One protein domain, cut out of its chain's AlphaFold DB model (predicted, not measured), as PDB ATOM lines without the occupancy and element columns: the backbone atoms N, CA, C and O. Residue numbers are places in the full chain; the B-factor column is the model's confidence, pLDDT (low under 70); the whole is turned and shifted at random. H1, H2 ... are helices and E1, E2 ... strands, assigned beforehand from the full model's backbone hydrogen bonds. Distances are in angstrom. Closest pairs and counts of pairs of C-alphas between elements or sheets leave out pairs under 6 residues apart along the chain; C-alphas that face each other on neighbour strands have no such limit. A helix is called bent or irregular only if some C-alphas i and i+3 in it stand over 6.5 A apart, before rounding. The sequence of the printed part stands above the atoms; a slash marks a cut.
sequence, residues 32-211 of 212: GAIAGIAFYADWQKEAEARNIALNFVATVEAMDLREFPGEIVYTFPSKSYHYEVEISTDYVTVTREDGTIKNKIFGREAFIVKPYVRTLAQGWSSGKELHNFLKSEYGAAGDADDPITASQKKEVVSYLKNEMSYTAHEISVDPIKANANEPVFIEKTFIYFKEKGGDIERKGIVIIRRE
ATOM      1  N   GLY A  32     191.675  79.595 162.279       88.75
ATOM      2  CA  GLY A  32     192.661  80.486 162.891       88.75
ATOM      3  C   GLY A  32     194.088  79.943 162.792       88.75
ATOM      4  O   GLY A  32     195.004  80.688 162.451       88.75
ATOM      5  N   ALA A  33     194.276  78.642 163.016       90.25
ATOM      6  CA  ALA A  33     195.574  77.987 162.883       90.25
ATOM      7  C   ALA A  33     196.085  77.997 161.432       90.25
ATOM      8  O   ALA A  33     197.237  78.358 161.194       90.25
ATOM      9  N   ILE A  34     195.232  77.659 160.459       85.31
ATOM     10  CA  ILE A  34     195.592  77.668 159.030       85.31
ATOM     11  C   ILE A  34     195.950  79.085 158.575       85.31
ATOM     12  O   ILE A  34     196.984  79.281 157.938       85.31
ATOM     13  N   ALA A  35     195.131  80.075 158.939       82.88
ATOM     14  CA  ALA A  35     195.404  81.473 158.639       82.88
ATOM     15  C   ALA A  35     196.738  81.913 159.255       82.88
ATOM     16  O   ALA A  35     197.570  82.486 158.559       82.88
ATOM     17  N   GLY A  36     196.982  81.584 160.528       83.31
ATOM     18  CA  GLY A  36     198.233  81.904 161.217       83.31
ATOM     19  C   GLY A  36     199.468  81.342 160.511       83.31
ATOM     20  O   GLY A  36     200.433  82.073 160.300       83.31
ATOM     21  N   ILE A  37     199.422  80.079 160.078       84.50
ATOM     22  CA  ILE A  37     200.519  79.446 159.328       84.50
ATOM     23  C   ILE A  37     200.737  80.149 157.984       84.50
ATOM     24  O   ILE A  37     201.875  80.458 157.634       84.50
ATOM     25  N   ALA A  38     199.664  80.430 157.244       82.19
ATOM     26  CA  ALA A  38     199.757  81.075 155.938       82.19
ATOM     27  C   ALA A  38     200.311  82.510 156.034       82.19
ATOM     28  O   ALA A  38     201.197  82.878 155.265       82.19
ATOM     29  N   PHE A  39     199.855  83.302 157.012       83.31
ATOM     30  CA  PHE A  39     200.375  84.652 157.253       83.31
ATOM     31  C   PHE A  39     201.832  84.637 157.713       83.31
ATOM     32  O   PHE A  39     202.622  85.456 157.250       83.31
ATOM     33  N   TYR A  40     202.201  83.704 158.594       83.56
ATOM     34  CA  TYR A  40     203.581  83.570 159.056       83.56
ATOM     35  C   TYR A  40     204.528  83.204 157.907       83.56
ATOM     36  O   TYR A  40     205.604  83.791 157.783       83.56
ATOM     37  N   ALA A  41     204.110  82.285 157.032       86.06
ATOM     38  CA  ALA A  41     204.889  81.893 155.864       86.06
ATOM     39  C   ALA A  41     205.130  83.073 154.909       86.06
ATOM     40  O   ALA A  41     206.264  83.295 154.486       86.06
ATOM     41  N   ASP A  42     204.096  83.855 154.596       86.75
ATOM     42  CA  ASP A  42     204.236  85.013 153.705       86.75
ATOM     43  C   ASP A  42     205.059  86.137 154.343       86.75
ATOM     44  O   ASP A  42     205.905  86.729 153.673       86.75
ATOM     45  N   TRP A  43     204.898  86.376 155.647       87.88
ATOM     46  CA  TRP A  43     205.725  87.331 156.387       87.88
ATOM     47  C   TRP A  43     207.211  86.950 156.360       87.88
ATOM     48  O   TRP A  43     208.071  87.797 156.120       87.88
ATOM     49  N   GLN A  44     207.527  85.667 156.549       89.94
ATOM     50  CA  GLN A  44     208.903  85.182 156.475       89.94
ATOM     51  C   GLN A  44     209.497  85.374 155.070       89.94
ATOM     52  O   GLN A  44     210.645  85.803 154.938       89.94
ATOM     53  N   LYS A  45     208.718  85.099 154.017       90.88
ATOM     54  CA  LYS A  45     209.133  85.316 152.622       90.88
ATOM     55  C   LYS A  45     209.379  86.798 152.320       90.88
ATOM     56  O   LYS A  45     210.336  87.113 151.610       90.88
ATOM     57  N   GLU A  46     208.552  87.691 152.866       91.56
ATOM     58  CA  GLU A  46     208.711  89.147 152.752       91.56
ATOM     59  C   GLU A  46     209.986  89.623 153.450       91.56
ATOM     60  O   GLU A  46     210.786  90.341 152.851       91.56
ATOM     61  N   ALA A  47     210.227  89.165 154.681       91.44
ATOM     62  CA  ALA A  47     211.445  89.476 155.424       91.44
ATOM     63  C   ALA A  47     212.706  89.004 154.683       91.44
ATOM     64  O   ALA A  47     213.712  89.711 154.658       91.44
ATOM     65  N   GLU A  48     212.656  87.838 154.036       92.88
ATOM     66  CA  GLU A  48     213.761  87.343 153.216       92.88
ATOM     67  C   GLU A  48     213.991  88.209 151.969       92.88
ATOM     68  O   GLU A  48     215.128  88.606 151.715       92.88
ATOM     69  N   ALA A  49     212.936  88.554 151.219       93.00
ATOM     70  CA  ALA A  49     213.042  89.447 150.060       93.00
ATOM     71  C   ALA A  49     213.614  90.817 150.459       93.00
ATOM     72  O   ALA A  49     214.502  91.356 149.797       93.00
ATOM     73  N   ARG A  50     213.152  91.346 151.592       95.19
ATOM     74  CA  ARG A  50     213.622  92.603 152.168       95.19
ATOM     75  C   ARG A  50     215.089  92.534 152.593       95.19
ATOM     76  O   ARG A  50     215.824  93.481 152.359       95.19
ATOM     77  N   ASN A  51     215.544  91.416 153.153       95.38
ATOM     78  CA  ASN A  51     216.952  91.223 153.507       95.38
ATOM     79  C   ASN A  51     217.860  91.223 152.262       95.38
ATOM     80  O   ASN A  51     218.917  91.845 152.269       95.38
ATOM     81  N   ILE A  52     217.422  90.601 151.159       94.44
ATOM     82  CA  ILE A  52     218.157  90.644 149.882       94.44
ATOM     83  C   ILE A  52     218.290  92.091 149.380       94.44
ATOM     84  O   ILE A  52     219.390  92.514 149.023       94.44
ATOM     85  N   ALA A  53     217.192  92.854 149.397       94.75
ATOM     86  CA  ALA A  53     217.185  94.275 149.052       94.75
ATOM     87  C   ALA A  53     218.124  95.089 149.962       94.75
ATOM     88  O   ALA A  53     218.959  95.850 149.476       94.75
ATOM     89  N   LEU A  54     218.036  94.874 151.276       95.94
ATOM     90  CA  LEU A  54     218.836  95.570 152.282       95.94
ATOM     91  C   LEU A  54     220.331  95.302 152.113       95.94
ATOM     92  O   LEU A  54     221.128  96.224 152.226       95.94
ATOM     93  N   ASN A  55     220.722  94.060 151.827       95.69
ATOM     94  CA  ASN A  55     222.122  93.710 151.600       95.69
ATOM     95  C   ASN A  55     222.698  94.469 150.394       95.69
ATOM     96  O   ASN A  55     223.797  95.024 150.475       95.69
ATOM     97  N   PHE A  56     221.925  94.569 149.310       95.00
ATOM     98  CA  PHE A  56     222.321  95.348 148.142       95.00
ATOM     99  C   PHE A  56     222.462  96.839 148.471       95.00
ATOM    100  O   PHE A  56     223.495  97.436 148.171       95.00
ATOM    101  N   VAL A  57     221.474  97.430 149.153       95.38
ATOM    102  CA  VAL A  57     221.524  98.834 149.599       95.38
ATOM    103  C   VAL A  57     222.733  99.087 150.498       95.38
ATOM    104  O   VAL A  57     223.523  99.984 150.218       95.38
ATOM    105  N   ALA A  58     222.946  98.248 151.513       95.38
ATOM    106  CA  ALA A  58     224.082  98.358 152.424       95.38
ATOM    107  C   ALA A  58     225.423  98.259 151.685       95.38
ATOM    108  O   ALA A  58     226.390  98.923 152.050       95.38
ATOM    109  N   THR A  59     225.488  97.455 150.624       94.88
ATOM    110  CA  THR A  59     226.676  97.337 149.780       94.88
ATOM    111  C   THR A  59     226.939  98.622 148.983       94.88
ATOM    112  O   THR A  59     228.078  99.087 148.927       94.88
ATOM    113  N   VAL A  60     225.899  99.235 148.410       95.06
ATOM    114  CA  VAL A  60     225.983 100.536 147.719       95.06
ATOM    115  C   VAL A  60     226.403 101.648 148.685       95.06
ATOM    116  O   VAL A  60     227.273 102.458 148.369       95.06
ATOM    117  N   GLU A  61     225.852 101.657 149.893       94.06
ATOM    118  CA  GLU A  61     226.193 102.635 150.931       94.06
ATOM    119  C   GLU A  61     227.616 102.436 151.460       94.06
ATOM    120  O   GLU A  61     228.364 103.398 151.624       94.06
ATOM    121  N   ALA A  62     228.051 101.187 151.645       93.62
ATOM    122  CA  ALA A  62     229.432 100.880 151.997       93.62
ATOM    123  C   ALA A  62     230.411 101.349 150.912       93.62
ATOM    124  O   ALA A  62     231.512 101.800 151.236       93.62
ATOM    125  N   MET A  63     230.017 101.281 149.636       93.50
ATOM    126  CA  MET A  63     230.795 101.864 148.545       93.50
ATOM    127  C   MET A  63     230.897 103.378 148.678       93.50
ATOM    128  O   MET A  63     232.007 103.898 148.573       93.50
ATOM    129  N   ASP A  64     229.808 104.081 148.994       92.75
ATOM    130  CA  ASP A  64     229.847 105.529 149.234       92.75
ATOM    131  C   ASP A  64     230.741 105.926 150.418       92.75
ATOM    132  O   ASP A  64     231.353 106.990 150.403       92.75
ATOM    133  N   LEU A  65     230.928 105.062 151.411       92.44
ATOM    134  CA  LEU A  65     231.827 105.346 152.534       92.44
ATOM    135  C   LEU A  65     233.316 105.135 152.212       92.44
ATOM    136  O   LEU A  65     234.171 105.551 152.994       92.44
ATOM    137  N   ARG A  66     233.671 104.528 151.070       91.88
ATOM    138  CA  ARG A  66     235.084 104.287 150.722       91.88
ATOM    139  C   ARG A  66     235.848 105.585 150.478       91.88
ATOM    140  O   ARG A  66     235.373 106.483 149.782       91.88
ATOM    141  N   GLU A  67     237.076 105.652 150.981       89.62
ATOM    142  CA  GLU A  67     237.951 106.821 150.815       89.62
ATOM    143  C   GLU A  67     238.629 106.896 149.443       89.62
ATOM    144  O   GLU A  67     239.030 107.983 149.022       89.62
ATOM    145  N   PHE A  68     238.734 105.763 148.747       89.81
ATOM    146  CA  PHE A  68     239.432 105.612 147.470       89.81
ATOM    147  C   PHE A  68     238.483 105.085 146.388       89.81
ATOM    148  O   PHE A  68     237.520 104.385 146.723       89.81
ATOM    149  N   PRO A  69     238.720 105.435 145.109       90.31
ATOM    150  CA  PRO A  69     237.932 104.894 144.014       90.31
ATOM    151  C   PRO A  69     238.128 103.379 143.927       90.31
ATOM    152  O   PRO A  69     239.178 102.845 144.292       90.31
ATOM    153  N   GLY A  70     237.111 102.681 143.448       91.44
ATOM    154  CA  GLY A  70     237.175 101.238 143.298       91.44
ATOM    155  C   GLY A  70     235.855 100.643 142.857       91.44
ATOM    156  O   GLY A  70     234.812 101.286 142.917       91.44
ATOM    157  N   GLU A  71     235.916  99.386 142.453       94.12
ATOM    158  CA  GLU A  71     234.774  98.629 141.967       94.12
ATOM    159  C   GLU A  71     234.553  97.405 142.854       94.12
ATOM    160  O   GLU A  71     235.500  96.830 143.403       94.12
ATOM    161  N   ILE A  72     233.294  97.022 143.019       93.81
ATOM    162  CA  ILE A  72     232.911  95.718 143.535       93.81
ATOM    163  C   ILE A  72     231.938  95.052 142.574       93.81
ATOM    164  O   ILE A  72     231.062  95.692 141.992       93.81
ATOM    165  N   VAL A  73     232.091  93.740 142.460       93.12
ATOM    166  CA  VAL A  73     231.153  92.881 141.751       93.12
ATOM    167  C   VAL A  73     230.187  92.324 142.785       93.12
ATOM    168  O   VAL A  73     230.602  91.624 143.709       93.12
ATOM    169  N   TYR A  74     228.911  92.665 142.658       92.19
ATOM    170  CA  TYR A  74     227.851  92.159 143.515       92.19
ATOM    171  C   TYR A  74     227.023  91.126 142.760       92.19
ATOM    172  O   TYR A  74     226.536  91.378 141.661       92.19
ATOM    173  N   THR A  75     226.821  89.967 143.375       91.44
ATOM    174  CA  THR A  75     225.935  88.929 142.851       91.44
ATOM    175  C   THR A  75     224.832  88.694 143.862       91.44
ATOM    176  O   THR A  75     225.095  88.489 145.050       91.44
ATOM    177  N   PHE A  76     223.587  88.725 143.395       91.44
ATOM    178  CA  PHE A  76     222.454  88.421 144.252       91.44
ATOM    179  C   PHE A  76     222.511  86.953 144.711       91.44
ATOM    180  O   PHE A  76     223.009  86.082 143.994       91.44
ATOM    181  N   PRO A  77     222.044  86.644 145.932       91.06
ATOM    182  CA  PRO A  77     222.182  85.305 146.483       91.06
ATOM    183  C   PRO A  77     221.374  84.290 145.671       91.06
ATOM    184  O   PRO A  77     220.172  84.457 145.472       91.06
ATOM    185  N   SER A  78     222.002  83.187 145.266       86.31
ATOM    186  CA  SER A  78     221.264  82.088 144.643       86.31
ATOM    187  C   SER A  78     220.290  81.472 145.652       86.31
ATOM    188  O   SER A  78     220.648  81.189 146.801       86.31
ATOM    189  N   LYS A  79     219.035  81.297 145.238       87.19
ATOM    190  CA  LYS A  79     217.953  80.746 146.057       87.19
ATOM    191  C   LYS A  79     217.285  79.598 145.313       87.19
ATOM    192  O   LYS A  79     217.320  79.531 144.090       87.19
ATOM    193  N   SER A  80     216.642  78.704 146.061       84.31
ATOM    194  CA  SER A  80     215.873  77.588 145.494       84.31
ATOM    195  C   SER A  80     214.560  78.023 144.832       84.31
ATOM    196  O   SER A  80     213.857  77.189 144.270       84.31
ATOM    197  N   TYR A  81     214.207  79.304 144.934       83.69
ATOM    198  CA  TYR A  81     213.022  79.912 144.346       83.69
ATOM    199  C   TYR A  81     213.436  81.032 143.388       83.69
ATOM    200  O   TYR A  81     214.480  81.664 143.565       83.69
ATOM    201  N   HIS A  82     212.601  81.286 142.384       84.94
ATOM    202  CA  HIS A  82     212.802  82.399 141.468       84.94
ATOM    203  C   HIS A  82     212.387  83.719 142.128       84.94
ATOM    204  O   HIS A  82     211.365  83.789 142.815       84.94
ATOM    205  N   TYR A  83     213.184  84.759 141.911       89.88
ATOM    206  CA  TYR A  83     212.858  86.121 142.295       89.88
ATOM    207  C   TYR A  83     213.428  87.096 141.268       89.88
ATOM    208  O   TYR A  83     214.460  86.834 140.647       89.88
ATOM    209  N   GLU A  84     212.747  88.221 141.114       90.44
ATOM    210  CA  GLU A  84     213.150  89.318 140.245       90.44
ATOM    211  C   GLU A  84     213.701  90.460 141.092       90.44
ATOM    212  O   GLU A  84     213.222  90.708 142.203       90.44
ATOM    213  N   VAL A  85     214.705  91.162 140.568       91.69
ATOM    214  CA  VAL A  85     215.255  92.353 141.210       91.69
ATOM    215  C   VAL A  85     215.108  93.543 140.279       91.69
ATOM    216  O   VAL A  85     215.539  93.505 139.131       91.69
ATOM    217  N   GLU A  86     214.528  94.615 140.795       92.19
ATOM    218  CA  GLU A  86     214.356  95.887 140.109       92.19
ATOM    219  C   GLU A  86     215.172  96.956 140.831       92.19
ATOM    220  O   GLU A  86     214.943  97.232 142.012       92.19
ATOM    221  N   ILE A  87     216.127  97.555 140.128       91.12
ATOM    222  CA  ILE A  87     217.002  98.603 140.651       91.12
ATOM    223  C   ILE A  87     216.554  99.939 140.065       91.12
ATOM    224  O   ILE A  87     216.538 100.134 138.847       91.12
ATOM    225  N   SER A  88     216.211 100.867 140.951       89.56
ATOM    226  CA  SER A  88     215.931 102.262 140.634       89.56
ATOM    227  C   SER A  88     216.999 103.184 141.230       89.56
ATOM    228  O   SER A  88     217.915 102.736 141.915       89.56
ATOM    229  N   THR A  89     216.893 104.485 140.977       87.81
ATOM    230  CA  THR A  89     217.783 105.497 141.577       87.81
ATOM    231  C   THR A  89     217.441 105.795 143.038       87.81
ATOM    232  O   THR A  89     218.297 106.257 143.786       87.81
ATOM    233  N   ASP A  90     216.206 105.509 143.458       89.62
ATOM    234  CA  ASP A  90     215.729 105.787 144.816       89.62
ATOM    235  C   ASP A  90     215.533 104.522 145.663       89.62
ATOM    236  O   ASP A  90     215.532 104.592 146.892       89.62
ATOM    237  N   TYR A  91     215.360 103.358 145.035       91.19
ATOM    238  CA  TYR A  91     215.082 102.109 145.739       91.19
ATOM    239  C   TYR A  91     215.501 100.876 144.941       91.19
ATOM    240  O   TYR A  91     215.635 100.919 143.719       91.19
ATOM    241  N   VAL A  92     215.615  99.748 145.634       93.19
ATOM    242  CA  VAL A  92     215.661  98.410 145.045       93.19
ATOM    243  C   VAL A  92     214.435  97.618 145.499       93.19
ATOM    244  O   VAL A  92     214.020  97.700 146.657       93.19
ATOM    245  N   THR A  93     213.820  96.876 144.582       94.00
ATOM    246  CA  THR A  93     212.691  95.983 144.874       94.00
ATOM    247  C   THR A  93     213.065  94.557 144.511       94.00
ATOM    248  O   THR A  93     213.549  94.297 143.416       94.00
ATOM    249  N   VAL A  94     212.817  93.633 145.428       93.81
ATOM    250  CA  VAL A  94     212.923  92.193 145.216       93.81
ATOM    251  C   VAL A  94     211.511  91.628 145.205       93.81
ATOM    252  O   VAL A  94     210.788  91.735 146.200       93.81
ATOM    253  N   THR A  95     211.121  91.028 144.087       92.44
ATOM    254  CA  THR A  95     209.792  90.449 143.893       92.44
ATOM    255  C   THR A  95     209.894  88.935 143.850       92.44
ATOM    256  O   THR A  95     210.694  88.371 143.108       92.44
ATOM    257  N   ARG A  96     209.055  88.268 144.636       90.38
ATOM    258  CA  ARG A  96     208.877  86.815 144.612       90.38
ATOM    259  C   ARG A  96     207.464  86.481 144.166       90.38
ATOM    260  O   ARG A  96     206.528  87.184 144.545       90.38
ATOM    261  N   GLU A  97     207.309  85.388 143.428       85.06
ATOM    262  CA  GLU A  97     206.008  84.922 142.920       85.06
ATOM    263  C   GLU A  97     205.508  83.633 143.605       85.06
ATOM    264  O   GLU A  97     204.672  82.911 143.070       85.06
ATOM    265  N   ASP A  98     206.031  83.320 144.794       82.75
ATOM    266  CA  ASP A  98     205.762  82.079 145.532       82.75
ATOM    267  C   ASP A  98     204.935  82.287 146.814       82.75
ATOM    268  O   ASP A  98     205.002  81.474 147.742       82.75
ATOM    269  N   GLY A  99     204.182  83.383 146.918       76.75
ATOM    270  CA  GLY A  99     203.395  83.671 148.116       76.75
ATOM    271  C   GLY A  99     202.113  82.836 148.229       76.75
ATOM    272  O   GLY A  99     201.559  82.347 147.249       76.75
ATOM    273  N   THR A 100     201.680  82.622 149.469       75.62
ATOM    274  CA  THR A 100     200.621  81.671 149.846       75.62
ATOM    275  C   THR A 100     199.250  82.342 149.873       75.62
ATOM    276  O   THR A 100     198.256  81.748 149.470       75.62
ATOM    277  N   ILE A 101     199.198  83.584 150.360       72.88
ATOM    278  CA  ILE A 101     198.003  84.436 150.412       72.88
ATOM    279  C   ILE A 101     198.070  85.476 149.295       72.88
ATOM    280  O   ILE A 101     197.080  85.724 148.607       72.88
ATOM    281  N   LYS A 102     199.239  86.097 149.114       74.12
ATOM    282  CA  LYS A 102     199.507  87.019 148.007       74.12
ATOM    283  C   LYS A 102     200.382  86.312 146.987       74.12
ATOM    284  O   LYS A 102     201.500  85.958 147.317       74.12
ATOM    285  N   ASN A 103     199.932  86.195 145.738       78.00
ATOM    286  CA  ASN A 103     200.744  85.575 144.681       78.00
ATOM    287  C   ASN A 103     202.106  86.266 144.497       78.00
ATOM    288  O   ASN A 103     203.069  85.611 144.127       78.00
ATOM    289  N   LYS A 104     202.188  87.577 144.773       86.00
ATOM    290  CA  LYS A 104     203.435  88.345 144.726       86.00
ATOM    291  C   LYS A 104     203.782  88.927 146.091       86.00
ATOM    292  O   LYS A 104     202.944  89.574 146.726       86.00
ATOM    293  N   ILE A 105     205.024  88.720 146.509       88.56
ATOM    294  CA  ILE A 105     205.607  89.262 147.738       88.56
ATOM    295  C   ILE A 105     206.733  90.217 147.349       88.56
ATOM    296  O   ILE A 105     207.561  89.887 146.501       88.56
ATOM    297  N   PHE A 106     206.762  91.391 147.980       91.06
ATOM    298  CA  PHE A 106     207.698  92.464 147.657       91.06
ATOM    299  C   PHE A 106     208.562  92.799 148.870       91.06
ATOM    300  O   PHE A 106     208.037  93.118 149.933       91.06
ATOM    301  N   GLY A 107     209.879  92.784 148.696       92.44
ATOM    302  CA  GLY A 107     210.833  93.396 149.615       92.44
ATOM    303  C   GLY A 107     211.420  94.640 148.968       92.44
ATOM    304  O   GLY A 107     212.130  94.523 147.975       92.44
ATOM    305  N   ARG A 108     211.120  95.828 149.496       94.00
ATOM    306  CA  ARG A 108     211.639  97.096 148.964       94.00
ATOM    307  C   ARG A 108     212.492  97.799 150.003       94.00
ATOM    308  O   ARG A 108     212.055  97.947 151.141       94.00
ATOM    309  N   GLU A 109     213.652  98.278 149.575       95.88
ATOM    310  CA  GLU A 109     214.527  99.126 150.383       95.88
ATOM    311  C   GLU A 109     214.953 100.363 149.600       95.88
ATOM    312  O   GLU A 109     215.202 100.295 148.396       95.88
ATOM    313  N   ALA A 110     214.986 101.501 150.288       93.50
ATOM    314  CA  ALA A 110     215.367 102.784 149.713       93.50
ATOM    315  C   ALA A 110     216.871 103.021 149.873       93.50
ATOM    316  O   ALA A 110     217.452 102.623 150.880       93.50
ATOM    317  N   PHE A 111     217.483 103.712 148.916       91.50
ATOM    318  CA  PHE A 111     218.870 104.149 149.045       91.50
ATOM    319  C   PHE A 111     218.961 105.424 149.886       91.50
ATOM    320  O   PHE A 111     218.242 106.392 149.626       91.50
ATOM    321  N   ILE A 112     219.890 105.475 150.846       88.81
ATOM    322  CA  ILE A 112     220.234 106.734 151.525       88.81
ATOM    323  C   ILE A 112     221.063 107.623 150.589       88.81
ATOM    324  O   ILE A 112     220.833 108.831 150.487       88.81
ATOM    325  N   VAL A 113     222.011 107.016 149.873       84.81
ATOM    326  CA  VAL A 113     222.855 107.681 148.875       84.81
ATOM    327  C   VAL A 113     222.330 107.340 147.493       84.81
ATOM    328  O   VAL A 113     222.342 106.175 147.121       84.81
ATOM    329  N   LYS A 114     221.902 108.343 146.721       89.31
ATOM    330  CA  LYS A 114     221.361 108.135 145.370       89.31
ATOM    331  C   LYS A 114     222.473 107.729 144.396       89.31
ATOM    332  O   LYS A 114     223.305 108.583 144.068       89.31
ATOM    333  N   PRO A 115     222.513 106.470 143.923       90.88
ATOM    334  CA  PRO A 115     223.518 106.050 142.967       90.88
ATOM    335  C   PRO A 115     223.166 106.526 141.552       90.88
ATOM    336  O   PRO A 115     222.000 106.680 141.180       90.88
ATOM    337  N   TYR A 116     224.194 106.687 140.727       90.94
ATOM    338  CA  TYR A 116     224.067 106.830 139.283       90.94
ATOM    339  C   TYR A 116     223.848 105.448 138.676       90.94
ATOM    340  O   TYR A 116     224.797 104.715 138.407       90.94
ATOM    341  N   VAL A 117     222.587 105.077 138.488       88.94
ATOM    342  CA  VAL A 117     222.224 103.807 137.857       88.94
ATOM    343  C   VAL A 117     222.349 103.955 136.340       88.94
ATOM    344  O   VAL A 117     221.623 104.735 135.739       88.94
ATOM    345  N   ARG A 118     223.286 103.240 135.717       85.62
ATOM    346  CA  ARG A 118     223.647 103.394 134.303       85.62
ATOM    347  C   ARG A 118     223.240 102.197 133.458       85.62
ATOM    348  O   ARG A 118     223.458 101.043 133.829       85.62
ATOM    349  N   THR A 119     222.712 102.500 132.275       71.94
ATOM    350  CA  THR A 119     222.524 101.559 131.164       71.94
ATOM    351  C   THR A 119     223.529 101.877 130.052       71.94
ATOM    352  O   THR A 119     224.012 103.005 129.948       71.94
ATOM    353  N   LEU A 120     223.850 100.899 129.196       65.06
ATOM    354  CA  LEU A 120     224.867 101.035 128.134       65.06
ATOM    355  C   LEU A 120     224.601 102.177 127.129       65.06
ATOM    356  O   LEU A 120     225.509 102.582 126.410       65.06
ATOM    357  N   ALA A 121     223.378 102.708 127.067       62.69
ATOM    358  CA  ALA A 121     223.004 103.761 126.124       62.69
ATOM    359  C   ALA A 121     223.429 105.179 126.559       62.69
ATOM    360  O   ALA A 121     223.353 106.109 125.757       62.69
ATOM    361  N   GLN A 122     223.856 105.374 127.809       65.50
ATOM    362  CA  GLN A 122     223.972 106.703 128.420       65.50
ATOM    363  C   GLN A 122     225.403 107.260 128.438       65.50
ATOM    364  O   GLN A 122     225.886 107.617 129.500       65.50
ATOM    365  N   GLY A 123     226.078 107.360 127.286       77.06
ATOM    366  CA  GLY A 123     227.340 108.109 127.098       77.06
ATOM    367  C   GLY A 123     228.573 107.593 127.861       77.06
ATOM    368  O   GLY A 123     229.572 107.234 127.244       77.06
ATOM    369  N   TRP A 124     228.505 107.552 129.190       88.44
ATOM    370  CA  TRP A 124     229.434 106.904 130.099       88.44
ATOM    371  C   TRP A 124     228.685 105.974 131.065       88.44
ATOM    372  O   TRP A 124     227.635 106.296 131.621       88.44
ATOM    373  N   SER A 125     229.268 104.808 131.303       87.44
ATOM    374  CA  SER A 125     228.736 103.749 132.161       87.44
ATOM    375  C   SER A 125     229.620 103.466 133.376       87.44
ATOM    376  O   SER A 125     229.134 102.912 134.356       87.44
ATOM    377  N   SER A 126     230.892 103.872 133.324       90.75
ATOM    378  CA  SER A 126     231.896 103.690 134.379       90.75
ATOM    379  C   SER A 126     232.548 105.013 134.778       90.75
ATOM    380  O   SER A 126     232.483 106.007 134.046       90.75
ATOM    381  N   GLY A 127     233.234 105.029 135.920       91.12
ATOM    382  CA  GLY A 127     233.991 106.195 136.371       91.12
ATOM    383  C   GLY A 127     235.119 106.561 135.407       91.12
ATOM    384  O   GLY A 127     235.344 107.738 135.132       91.12
ATOM    385  N   LYS A 128     235.775 105.565 134.804       92.00
ATOM    386  CA  LYS A 128     236.792 105.790 133.763       92.00
ATOM    387  C   LYS A 128     236.211 106.477 132.524       92.00
ATOM    388  O   LYS A 128     236.817 107.410 131.998       92.00
ATOM    389  N   GLU A 129     235.054 106.024 132.048       92.69
ATOM    390  CA  GLU A 129     234.371 106.647 130.909       92.69
ATOM    391  C   GLU A 129     233.909 108.066 131.234       92.69
ATOM    392  O   GLU A 129     234.046 108.952 130.392       92.69
ATOM    393  N   LEU A 130     233.461 108.308 132.467       92.62
ATOM    394  CA  LEU A 130     233.137 109.650 132.935       92.62
ATOM    395  C   LEU A 130     234.357 110.579 132.882       92.62
ATOM    396  O   LEU A 130     234.246 111.687 132.370       92.62
ATOM    397  N   HIS A 131     235.526 110.150 133.363       94.56
ATOM    398  CA  HIS A 131     236.738 110.974 133.291       94.56
ATOM    399  C   HIS A 131     237.148 111.283 131.846       94.56
ATOM    400  O   HIS A 131     237.513 112.416 131.529       94.56
ATOM    401  N   ASN A 132     237.023 110.308 130.943       94.12
ATOM    402  CA  ASN A 132     237.264 110.531 129.516       94.12
ATOM    403  C   ASN A 132     236.270 111.536 128.917       94.12
ATOM    404  O   ASN A 132     236.674 112.418 128.158       94.12
ATOM    405  N   PHE A 133     234.991 111.431 129.284       93.12
ATOM    406  CA  PHE A 133     233.951 112.373 128.879       93.12
ATOM    407  C   PHE A 133     234.260 113.790 129.376       93.12
ATOM    408  O   PHE A 133     234.272 114.731 128.586       93.12
ATOM    409  N   LEU A 134     234.598 113.943 130.661       93.62
ATOM    410  CA  LEU A 134     234.947 115.240 131.242       93.62
ATOM    411  C   LEU A 134     236.161 115.863 130.549       93.62
ATOM    412  O   LEU A 134     236.146 117.052 130.238       93.62
ATOM    413  N   LYS A 135     237.175 115.052 130.232       94.31
ATOM    414  CA  LYS A 135     238.353 115.513 129.494       94.31
ATOM    415  C   LYS A 135     238.007 116.000 128.092       94.31
ATOM    416  O   LYS A 135     238.557 117.006 127.655       94.31
ATOM    417  N   SER A 136     237.114 115.298 127.398       93.06
ATOM    418  CA  SER A 136     236.673 115.664 126.050       93.06
ATOM    419  C   SER A 136     235.871 116.967 126.043       93.06
ATOM    420  O   SER A 136     236.150 117.850 125.238       93.06
ATOM    421  N   GLU A 137     234.906 117.106 126.953       92.75
ATOM    422  CA  GLU A 137     233.973 118.242 126.969       92.75
ATOM    423  C   GLU A 137     234.542 119.485 127.665       92.75
ATOM    424  O   GLU A 137     234.329 120.613 127.224       92.75
ATOM    425  N   TYR A 138     235.296 119.295 128.751       91.06
ATOM    426  CA  TYR A 138     235.775 120.381 129.613       91.06
ATOM    427  C   TYR A 138     237.299 120.551 129.583       91.06
ATOM    428  O   TYR A 138     237.827 121.463 130.220       91.06
ATOM    429  N   GLY A 139     238.031 119.714 128.846       91.31
ATOM    430  CA  GLY A 139     239.488 119.813 128.715       91.31
ATOM    431  C   GLY A 139     240.284 119.325 129.931       91.31
ATOM    432  O   GLY A 139     241.508 119.408 129.899       91.31
ATOM    433  N   ALA A 140     239.617 118.813 130.970       93.19
ATOM    434  CA  ALA A 140     240.232 118.250 132.172       93.19
ATOM    435  C   ALA A 140     239.499 116.969 132.590       93.19
ATOM    436  O   ALA A 140     238.268 116.919 132.567       93.19
ATOM    437  N   ALA A 141     240.242 115.927 132.959       92.00
ATOM    438  CA  ALA A 141     239.669 114.626 133.309       92.00
ATOM    439  C   ALA A 141     238.900 114.644 134.638       92.00
ATOM    440  O   ALA A 141     238.000 113.831 134.848       92.00
ATOM    441  N   GLY A 142     239.233 115.565 135.544       91.06
ATOM    442  CA  GLY A 142     238.671 115.608 136.889       91.06
ATOM    443  C   GLY A 142     239.200 114.503 137.800       91.06
ATOM    444  O   GLY A 142     238.552 114.194 138.797       91.06
ATOM    445  N   ASP A 143     240.337 113.899 137.457       92.69
ATOM    446  CA  ASP A 143     241.094 113.029 138.356       92.69
ATOM    447  C   ASP A 143     241.999 113.867 139.284       92.69
ATOM    448  O   ASP A 143     241.970 115.100 139.264       92.69
ATOM    449  N   ALA A 144     242.747 113.207 140.171       88.94
ATOM    450  CA  ALA A 144     243.583 113.906 141.148       88.94
ATOM    451  C   ALA A 144     244.756 114.670 140.498       88.94
ATOM    452  O   ALA A 144     245.199 115.677 141.054       88.94
ATOM    453  N   ASP A 145     245.232 114.205 139.340       90.69
ATOM    454  CA  ASP A 145     246.380 114.765 138.624       90.69
ATOM    455  C   ASP A 145     245.955 115.875 137.640       90.69
ATOM    456  O   ASP A 145     246.722 116.801 137.370       90.69
ATOM    457  N   ASP A 146     244.716 115.821 137.150       92.88
ATOM    458  CA  ASP A 146     244.090 116.737 136.195       92.88
ATOM    459  C   ASP A 146     242.704 117.216 136.695       92.88
ATOM    460  O   ASP A 146     241.660 116.871 136.121       92.88
ATOM    461  N   PRO A 147     242.651 117.993 137.799       93.94
ATOM    462  CA  PRO A 147     241.400 118.415 138.424       93.94
ATOM    463  C   PRO A 147     240.653 119.474 137.602       93.94
ATOM    464  O   PRO A 147     241.245 120.364 136.987       93.94
ATOM    465  N   ILE A 148     239.319 119.464 137.689       94.06
ATOM    466  CA  ILE A 148     238.455 120.454 137.035       94.06
ATOM    467  C   ILE A 148     238.695 121.846 137.631       94.06
ATOM    468  O   ILE A 148     238.718 122.033 138.849       94.06
ATOM    469  N   THR A 149     238.815 122.861 136.778       92.06
ATOM    470  CA  THR A 149     239.053 124.244 137.216       92.06
ATOM    471  C   THR A 149     237.842 124.852 137.941       92.06
ATOM    472  O   THR A 149     236.686 124.564 137.618       92.06
ATOM    473  N   ALA A 150     238.083 125.786 138.871       87.94
ATOM    474  CA  ALA A 150     237.021 126.523 139.571       87.94
ATOM    475  C   ALA A 150     236.008 127.200 138.626       87.94
ATOM    476  O   ALA A 150     234.830 127.318 138.965       87.94
ATOM    477  N   SER A 151     236.447 127.642 137.441       88.94
ATOM    478  CA  SER A 151     235.576 128.232 136.415       88.94
ATOM    479  C   SER A 151     234.548 127.246 135.864       88.94
ATOM    480  O   SER A 151     233.418 127.644 135.596       88.94
ATOM    481  N   GLN A 152     234.913 125.970 135.741       90.94
ATOM    482  CA  GLN A 152     234.079 124.920 135.147       90.94
ATOM    483  C   GLN A 152     233.288 124.124 136.190       90.94
ATOM    484  O   GLN A 152     232.280 123.503 135.859       90.94
ATOM    485  N   LYS A 153     233.681 124.182 137.471       90.88
ATOM    486  CA  LYS A 153     233.032 123.460 138.579       90.88
ATOM    487  C   LYS A 153     231.506 123.576 138.562       90.88
ATOM    488  O   LYS A 153     230.808 122.572 138.684       90.88
ATOM    489  N   LYS A 154     230.970 124.793 138.414       91.19
ATOM    490  CA  LYS A 154     229.516 125.024 138.435       91.19
ATOM    491  C   LYS A 154     228.808 124.309 137.284       91.19
ATOM    492  O   LYS A 154     227.715 123.782 137.483       91.19
ATOM    493  N   GLU A 155     229.421 124.296 136.110       92.56
ATOM    494  CA  GLU A 155     228.875 123.671 134.911       92.56
ATOM    495  C   GLU A 155     228.893 122.148 135.032       92.56
ATOM    496  O   GLU A 155     227.837 121.528 134.939       92.56
ATOM    497  N   VAL A 156     230.037 121.562 135.399       91.94
ATOM    498  CA  VAL A 156     230.185 120.113 135.613       91.94
ATOM    499  C   VAL A 156     229.225 119.606 136.692       91.94
ATOM    500  O   VAL A 156     228.528 118.613 136.501       91.94
ATOM    501  N   VAL A 157     229.114 120.309 137.824       91.88
ATOM    502  CA  VAL A 157     228.169 119.934 138.890       91.88
ATOM    503  C   VAL A 157     226.717 120.038 138.420       91.88
ATOM    504  O   VAL A 157     225.887 119.234 138.847       91.88
ATOM    505  N   SER A 158     226.394 121.012 137.565       93.06
ATOM    506  CA  SER A 158     225.043 121.160 137.011       93.06
ATOM    507  C   SER A 158     224.730 120.050 136.013       93.06
ATOM    508  O   SER A 158     223.662 119.452 136.111       93.06
ATOM    509  N   TYR A 159     225.677 119.709 135.135       91.62
ATOM    510  CA  TYR A 159     225.577 118.561 134.235       91.62
ATOM    511  C   TYR A 159     225.295 117.278 135.023       91.62
ATOM    512  O   TYR A 159     224.262 116.654 134.812       91.62
ATOM    513  N   LEU A 160     226.121 116.948 136.021       91.12
ATOM    514  CA  LEU A 160     225.955 115.729 136.823       91.12
ATOM    515  C   LEU A 160     224.611 115.662 137.559       91.12
ATOM    516  O   LEU A 160     224.077 114.572 137.756       91.12
ATOM    517  N   LYS A 161     224.069 116.802 138.003       91.00
ATOM    518  CA  LYS A 161     222.740 116.867 138.636       91.00
ATOM    519  C   LYS A 161     221.610 116.666 137.632       91.00
ATOM    520  O   LYS A 161     220.655 115.954 137.941       91.00
ATOM    521  N   ASN A 162     221.703 117.303 136.468       90.38
ATOM    522  CA  ASN A 162     220.711 117.176 135.404       90.38
ATOM    523  C   ASN A 162     220.678 115.745 134.882       90.38
ATOM    524  O   ASN A 162     219.611 115.158 134.785       90.38
ATOM    525  N   GLU A 163     221.855 115.180 134.653       87.81
ATOM    526  CA  GLU A 163     222.043 113.809 134.216       87.81
ATOM    527  C   GLU A 163     221.438 112.822 135.223       87.81
ATOM    528  O   GLU A 163     220.600 112.006 134.861       87.81
ATOM    529  N   MET A 164     221.747 112.970 136.517       86.31
ATOM    530  CA  MET A 164     221.139 112.148 137.571       86.31
ATOM    531  C   MET A 164     219.610 112.264 137.592       86.31
ATOM    532  O   MET A 164     218.918 111.276 137.810       86.31
ATOM    533  N   SER A 165     219.079 113.468 137.379       87.00
ATOM    534  CA  SER A 165     217.631 113.713 137.387       87.00
ATOM    535  C   SER A 165     216.950 113.110 136.159       87.00
ATOM    536  O   SER A 165     215.865 112.547 136.277       87.00
ATOM    537  N   TYR A 166     217.596 113.199 134.996       85.75
ATOM    538  CA  TYR A 166     217.142 112.590 133.752       85.75
ATOM    539  C   TYR A 166     217.103 111.067 133.883       85.75
ATOM    540  O   TYR A 166     216.055 110.452 133.701       85.75
ATOM    541  N   THR A 167     218.207 110.467 134.322       83.44
ATOM    542  CA  THR A 167     218.307 109.027 134.559       83.44
ATOM    543  C   THR A 167     217.311 108.552 135.618       83.44
ATOM    544  O   THR A 167     216.666 107.524 135.436       83.44
ATOM    545  N   ALA A 168     217.123 109.307 136.706       84.00
ATOM    546  CA  ALA A 168     216.112 108.990 137.710       84.00
ATOM    547  C   ALA A 168     214.698 108.986 137.123       84.00
ATOM    548  O   ALA A 168     213.910 108.101 137.449       84.00
ATOM    549  N   HIS A 169     214.387 109.930 136.232       84.06
ATOM    550  CA  HIS A 169     213.107 109.963 135.541       84.06
ATOM    551  C   HIS A 169     212.928 108.755 134.614       84.06
ATOM    552  O   HIS A 169     211.917 108.066 134.730       84.06
ATOM    553  N   GLU A 170     213.910 108.438 133.765       82.81
ATOM    554  CA  GLU A 170     213.834 107.280 132.861       82.81
ATOM    555  C   GLU A 170     213.649 105.966 133.631       82.81
ATOM    556  O   GLU A 170     212.726 105.199 133.361       82.81
ATOM    557  N   ILE A 171     214.468 105.745 134.661       83.56
ATOM    558  CA  ILE A 171     214.454 104.508 135.455       83.56
ATOM    559  C   ILE A 171     213.234 104.447 136.392       83.56
ATOM    560  O   ILE A 171     212.848 103.373 136.848       83.56
ATOM    561  N   SER A 172     212.578 105.574 136.688       76.00
ATOM    562  CA  SER A 172     211.302 105.555 137.418       76.00
ATOM    563  C   SER A 172     210.147 104.995 136.583       76.00
ATOM    564  O   SER A 172     209.199 104.458 137.154       76.00
ATOM    565  N   VAL A 173     210.231 105.112 135.252       77.12
ATOM    566  CA  VAL A 173     209.230 104.587 134.315       77.12
ATOM    567  C   VAL A 173     209.480 103.108 134.034       77.12
ATOM    568  O   VAL A 173     208.529 102.329 134.040       77.12
ATOM    569  N   ASP A 174     210.742 102.721 133.833       77.56
ATOM    570  CA  ASP A 174     211.150 101.330 133.611       77.56
ATOM    571  C   ASP A 174     212.420 101.007 134.424       77.56
ATOM    572  O   ASP A 174     213.541 101.278 133.979       77.56
ATOM    573  N   PRO A 175     212.267 100.493 135.661       81.25
ATOM    574  CA  PRO A 175     213.394 100.124 136.506       81.25
ATOM    575  C   PRO A 175     214.282  99.060 135.862       81.25
ATOM    576  O   PRO A 175     213.804  98.150 135.181       81.25
ATOM    577  N   ILE A 176     215.587  99.105 136.143       83.44
ATOM    578  CA  ILE A 176     216.497  98.093 135.606       83.44
ATOM    579  C   ILE A 176     216.190  96.754 136.264       83.44
ATOM    580  O   ILE A 176     216.391  96.577 137.466       83.44
ATOM    581  N   LYS A 177     215.779  95.786 135.448       85.88
ATOM    582  CA  LYS A 177     215.642  94.394 135.868       85.88
ATOM    583  C   LYS A 177     217.018  93.744 135.919       85.88
ATOM    584  O   LYS A 177     217.647  93.510 134.885       85.88
ATOM    585  N   ALA A 178     217.495  93.471 137.125       80.25
ATOM    586  CA  ALA A 178     218.704  92.704 137.359       80.25
ATOM    587  C   ALA A 178     218.352  91.214 137.433       80.25
ATOM    588  O   ALA A 178     217.508  90.785 138.223       80.25
ATOM    589  N   ASN A 179     219.007  90.416 136.591       77.00
ATOM    590  CA  ASN A 179     218.952  88.966 136.699       77.00
ATOM    591  C   ASN A 179     219.752  88.549 137.938       77.00
ATOM    592  O   ASN A 179     220.915  88.922 138.070       77.00
ATOM    593  N   ALA A 180     219.155  87.758 138.829       76.50
ATOM    594  CA  ALA A 180     219.813  87.311 140.058       76.50
ATOM    595  C   ALA A 180     221.109  86.511 139.808       76.50
ATOM    596  O   ALA A 180     221.969  86.444 140.681       76.50
ATOM    597  N   ASN A 181     221.252  85.920 138.617       78.81
ATOM    598  CA  ASN A 181     222.429  85.145 138.225       78.81
ATOM    599  C   ASN A 181     223.517  85.978 137.538       78.81
ATOM    600  O   ASN A 181     224.584  85.447 137.239       78.81
ATOM    601  N   GLU A 182     223.254  87.252 137.257       84.50
ATOM    602  CA  GLU A 182     224.211  88.133 136.602       84.50
ATOM    603  C   GLU A 182     224.823  89.107 137.611       84.50
ATOM    604  O   GLU A 182     224.128  89.598 138.509       84.50
ATOM    605  N   PRO A 183     226.129  89.387 137.496       89.00
ATOM    606  CA  PRO A 183     226.772  90.357 138.357       89.00
ATOM    607  C   PRO A 183     226.281  91.776 138.059       89.00
ATOM    608  O   PRO A 183     226.094  92.179 136.910       89.00
ATOM    609  N   VAL A 184     226.140  92.558 139.122       91.25
ATOM    610  CA  VAL A 184     225.975  94.008 139.072       91.25
ATOM    611  C   VAL A 184     227.259  94.637 139.591       91.25
ATOM    612  O   VAL A 184     227.769  94.258 140.645       91.25
ATOM    613  N   PHE A 185     227.782  95.611 138.860       92.12
ATOM    614  CA  PHE A 185     228.996  96.320 139.233       92.12
ATOM    615  C   PHE A 185     228.613  97.595 139.970       92.12
ATOM    616  O   PHE A 185     227.794  98.383 139.488       92.12
ATOM    617  N   ILE A 186     229.207  97.791 141.141       93.88
ATOM    618  CA  ILE A 186     229.047  99.003 141.937       93.88
ATOM    619  C   ILE A 186     230.423  99.651 142.015       93.88
ATOM    620  O   ILE A 186     231.355  99.104 142.604       93.88
ATOM    621  N   GLU A 187     230.558 100.811 141.397       94.69
ATOM    622  CA  GLU A 187     231.808 101.550 141.300       94.69
ATOM    623  C   GLU A 187     231.699 102.844 142.097       94.69
ATOM    624  O   GLU A 187     230.695 103.550 142.035       94.69
ATOM    625  N   LYS A 188     232.755 103.188 142.829       94.88
ATOM    626  CA  LYS A 188     232.945 104.530 143.358       94.88
ATOM    627  C   LYS A 188     234.046 105.226 142.581       94.88
ATOM    628  O   LYS A 188     235.160 104.712 142.492       94.88
ATOM    629  N   THR A 189     233.756 106.437 142.118       94.75
ATOM    630  CA  THR A 189     234.771 107.349 141.593       94.75
ATOM    631  C   THR A 189     234.677 108.725 142.253       94.75
ATOM    632  O   THR A 189     233.688 109.059 142.912       94.75
ATOM    633  N   PHE A 190     235.738 109.512 142.116       95.31
ATOM    634  CA  PHE A 190     235.835 110.866 142.642       95.31
ATOM    635  C   PHE A 190     236.126 111.843 141.521       95.31
ATOM    636  O   PHE A 190     237.020 111.615 140.717       95.31
ATOM    637  N   ILE A 191     235.426 112.970 141.541       94.88
ATOM    638  CA  ILE A 191     235.728 114.109 140.681       94.88
ATOM    639  C   ILE A 191     236.404 115.171 141.535       94.88
ATOM    640  O   ILE A 191     235.837 115.606 142.543       94.88
ATOM    641  N   TYR A 192     237.603 115.575 141.135       94.69
ATOM    642  CA  TYR A 192     238.408 116.576 141.823       94.69
ATOM    643  C   TYR A 192     238.220 117.950 141.177       94.69
ATOM    644  O   TYR A 192     238.206 118.094 139.953       94.69
ATOM    645  N   PHE A 193     238.087 118.970 142.018       94.06
ATOM    646  CA  PHE A 193     237.899 120.363 141.641       94.06
ATOM    647  C   PHE A 193     238.978 121.212 142.298       94.06
ATOM    648  O   PHE A 193     239.164 121.168 143.514       94.06
ATOM    649  N   LYS A 194     239.669 122.020 141.497       92.75
ATOM    650  CA  LYS A 194     240.670 122.969 141.971       92.75
ATOM    651  C   LYS A 194     240.007 124.295 142.319       92.75
ATOM    652  O   LYS A 194     239.460 124.966 141.442       92.75
ATOM    653  N   GLU A 195     240.100 124.692 143.579       88.00
ATOM    654  CA  GLU A 195     239.607 125.974 144.070       88.00
ATOM    655  C   GLU A 195     240.545 127.131 143.709       88.00
ATOM    656  O   GLU A 195     241.733 126.954 143.426       88.00
ATOM    657  N   LYS A 196     240.019 128.363 143.757       78.62
ATOM    658  CA  LYS A 196     240.794 129.581 143.444       78.62
ATOM    659  C   LYS A 196     242.015 129.782 144.358       78.62
ATOM    660  O   LYS A 196     242.939 130.484 143.961       78.62
ATOM    661  N   GLY A 197     242.015 129.177 145.549       76.50
ATOM    662  CA  GLY A 197     243.123 129.206 146.510       76.50
ATOM    663  C   GLY A 197     244.175 128.106 146.325       76.50
ATOM    664  O   GLY A 197     245.164 128.106 147.045       76.50
ATOM    665  N   GLY A 198     243.984 127.183 145.375       76.94
ATOM    666  CA  GLY A 198     244.857 126.021 145.178       76.94
ATOM    667  C   GLY A 198     244.431 124.766 145.946       76.94
ATOM    668  O   GLY A 198     244.949 123.694 145.643       76.94
ATOM    669  N   ASP A 199     243.464 124.881 146.860       85.81
ATOM    670  CA  ASP A 199     242.848 123.736 147.534       85.81
ATOM    671  C   ASP A 199     242.117 122.828 146.538       85.81
ATOM    672  O   ASP A 199     241.598 123.282 145.513       85.81
ATOM    673  N   ILE A 200     242.067 121.533 146.850       89.06
ATOM    674  CA  ILE A 200     241.380 120.532 146.036       89.06
ATOM    675  C   ILE A 200     240.168 120.022 146.810       89.06
ATOM    676  O   ILE A 200     240.296 119.424 147.878       89.06
ATOM    677  N   GLU A 201     238.983 120.233 146.248       91.38
ATOM    678  CA  GLU A 201     237.748 119.605 146.704       91.38
ATOM    679  C   GLU A 201     237.497 118.342 145.881       91.38
ATOM    680  O   GLU A 201     237.767 118.312 144.683       91.38
ATOM    681  N   ARG A 202     236.939 117.300 146.498       91.25
ATOM    682  CA  ARG A 202     236.506 116.101 145.776       91.25
ATOM    683  C   ARG A 202     235.032 115.825 146.004       91.25
ATOM    684  O   ARG A 202     234.531 115.972 147.117       91.25
ATOM    685  N   LYS A 203     234.364 115.338 144.966       91.56
ATOM    686  CA  LYS A 203     233.000 114.825 145.037       91.56
ATOM    687  C   LYS A 203     232.991 113.345 144.692       91.56
ATOM    688  O   LYS A 203     233.361 112.975 143.582       91.56
ATOM    689  N   GLY A 204     232.576 112.518 145.647       91.00
ATOM    690  CA  GLY A 204     232.344 111.098 145.415       91.00
ATOM    691  C   GLY A 204     231.040 110.880 144.657       91.00
ATOM    692  O   GLY A 204     230.055 111.581 144.898       91.00
ATOM    693  N   ILE A 205     231.049 109.915 143.747       92.56
ATOM    694  CA  ILE A 205     229.849 109.391 143.107       92.56
ATOM    695  C   ILE A 205     229.890 107.866 143.154       92.56
ATOM    696  O   ILE A 205     230.956 107.263 142.999       92.56
ATOM    697  N   VAL A 206     228.725 107.260 143.358       93.88
ATOM    698  CA  VAL A 206     228.539 105.813 143.256       93.88
ATOM    699  C   VAL A 206     227.774 105.528 141.979       93.88
ATOM    700  O   VAL A 206     226.736 106.137 141.728       93.88
ATOM    701  N   ILE A 207     228.303 104.629 141.164       93.31
ATOM    702  CA  ILE A 207     227.770 104.232 139.868       93.31
ATOM    703  C   ILE A 207     227.368 102.765 139.975       93.31
ATOM    704  O   ILE A 207     228.135 101.942 140.470       93.31
ATOM    705  N   ILE A 208     226.167 102.437 139.513       92.06
ATOM    706  CA  ILE A 208     225.686 101.059 139.400       92.06
ATOM    707  C   ILE A 208     225.542 100.757 137.915       92.06
ATOM    708  O   ILE A 208     224.811 101.462 137.224       92.06
ATOM    709  N   ARG A 209     226.212  99.715 137.425       88.69
ATOM    710  CA  ARG A 209     226.154  99.295 136.017       88.69
ATOM    711  C   ARG A 209     225.997  97.781 135.895       88.69
ATOM    712  O   ARG A 209     226.389  97.026 136.783       88.69
ATOM    713  N   ARG A 210     225.434  97.339 134.772       79.94
ATOM    714  CA  ARG A 210     225.334  95.928 134.374       79.94
ATOM    715  C   ARG A 210     226.172  95.719 133.114       79.94
ATOM    716  O   ARG A 210     226.095  96.546 132.207       79.94
ATOM    717  N   GLU A 211     226.951  94.642 133.062       65.56
ATOM    718  CA  GLU A 211     227.524  94.171 131.794       65.56
ATOM    719  C   GLU A 211     226.478  93.314 131.071       65.56
ATOM    720  O   GLU A 211     225.784  92.521 131.710       65.56
TER     721      GLU A 211
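AT A GLANCE: This is residues 32 to 211 of the 212 residues of an uncharacterized protein of Thermoplasmata archaeon (UniProt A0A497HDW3). This is a long rod in which two four-stranded sheets follow one another along its length, and the long helix H1 packs on both, with residues 42 to 58 on E4 E3 E2 E6 and residues 56 to 64 on E1 E7 E8 E5. H2 covers part of the latter sheet on the face opposite H1, H3 runs slantwise past its E5 edge until it grazes the other sheet, and the first residue of H1 and the turn of the E7-E8 hairpin make the two tips of the rod. The 180 printed residues hold three named helices and eight named strands, in the order H1 E1 E2 E3 E4 E5 H2 H3 E6 E7 E8, and the class is mixed, helices and strands. The sheet E4 E3 E2 E6 is antiparallel throughout, while E1 E7 E8 E5 is mixed. The whole is loose, with a radius of gyration of the C-alphas of 19.7 A and spans of 72 by 29 by 24 A.

HOW THE PARTS SIT: Start with H1, residues 32 to 64, and look at Arg 50: its C-alpha is 3.9 A from that of Gly 107 in E4, residues 105 to 110, the closest pair of the two. H1 is on the sheet made by E4, E3 of residues 91 to 96, E2 of residues 83 to 87 and E6 of residues 176 to 178, at a height over the sheet of 6.1 A; these are two layers, a helix on one face of a sheet. H1 runs slantwise to the strands, at 33 degrees to E3 on the local plane. E2, E3 and E4 form a meander, each strand the antiparallel neighbour of the one before, with hairpins E2-E3 and E3-E4. Look for N 86 and O 93 at 2.8 A between E2 and E3, N 94 and O 107 at 2.8 A between E3 and E4, and N 87 and O 176 at 2.8 A between E2 and E6. Further on, H1 is also on the sheet of E1, residues 70 to 74, E7, residues 184 to 194, E8, residues 200 to 210, and E5, residues 116 to 118; the C-alphas of Met 63 and Lys 188 in E7 are the closest of H1 and E7, 6.2 A apart. E1 and E5 are edge strands. Here N 72 and O 186 are 2.9 A apart between E1 and E7, N 189 and O 205 are 3.0 A apart across the E7-E8 hairpin, and N 118 and O 208 are 2.8 A apart between the parallel E8 and E5. H2, residues 127 to 138, lies over E7 on the opposite face to H1, with the C-alphas of Gly 127 and Thr 189 closest at 5.4 A. H3, residues 150 to 173, lies over E7 and E5; the C-alphas of Tyr 116 and Met 164 are the closest of E5 and H3, 6.3 A apart. H2 and H3 are close but not clearly touching, and H1 is apart from both. Every O i to N i+4 pair is within hydrogen-bond range in H1 and H2, and 18 of 20 are in H3.

IN THESE COORDINATES: Find C-alpha 32 at (192.661, 80.486, 162.891); from there H1 runs 46.9 A to C-alpha 64 at (229.847, 105.529, 149.234). H2 is 15.8 A long and H3 35.8 A; H3 is irregular, with C-alphas 151 and 154 at 7.1 A. E1 measures 13.0 A, E2 13.3 A, E3 16.5 A, E4 16.8 A, and E5 and E6 6.1 A each. E7 runs 32.6 A, and E8 31.6 A to C-alpha 210 at (225.334, 95.928, 134.374).

THE WHOLE: The two C-alphas farthest apart, those of Gly 32 and Gly 197, are 72.0 A from each other. The printed part has no cut, and the link from H2 to H3, with 11 residues between them, is the long one. The mean pLDDT of the printed part is 88.6, and residues 120 to 122 and residue 211 are under 70 in this model.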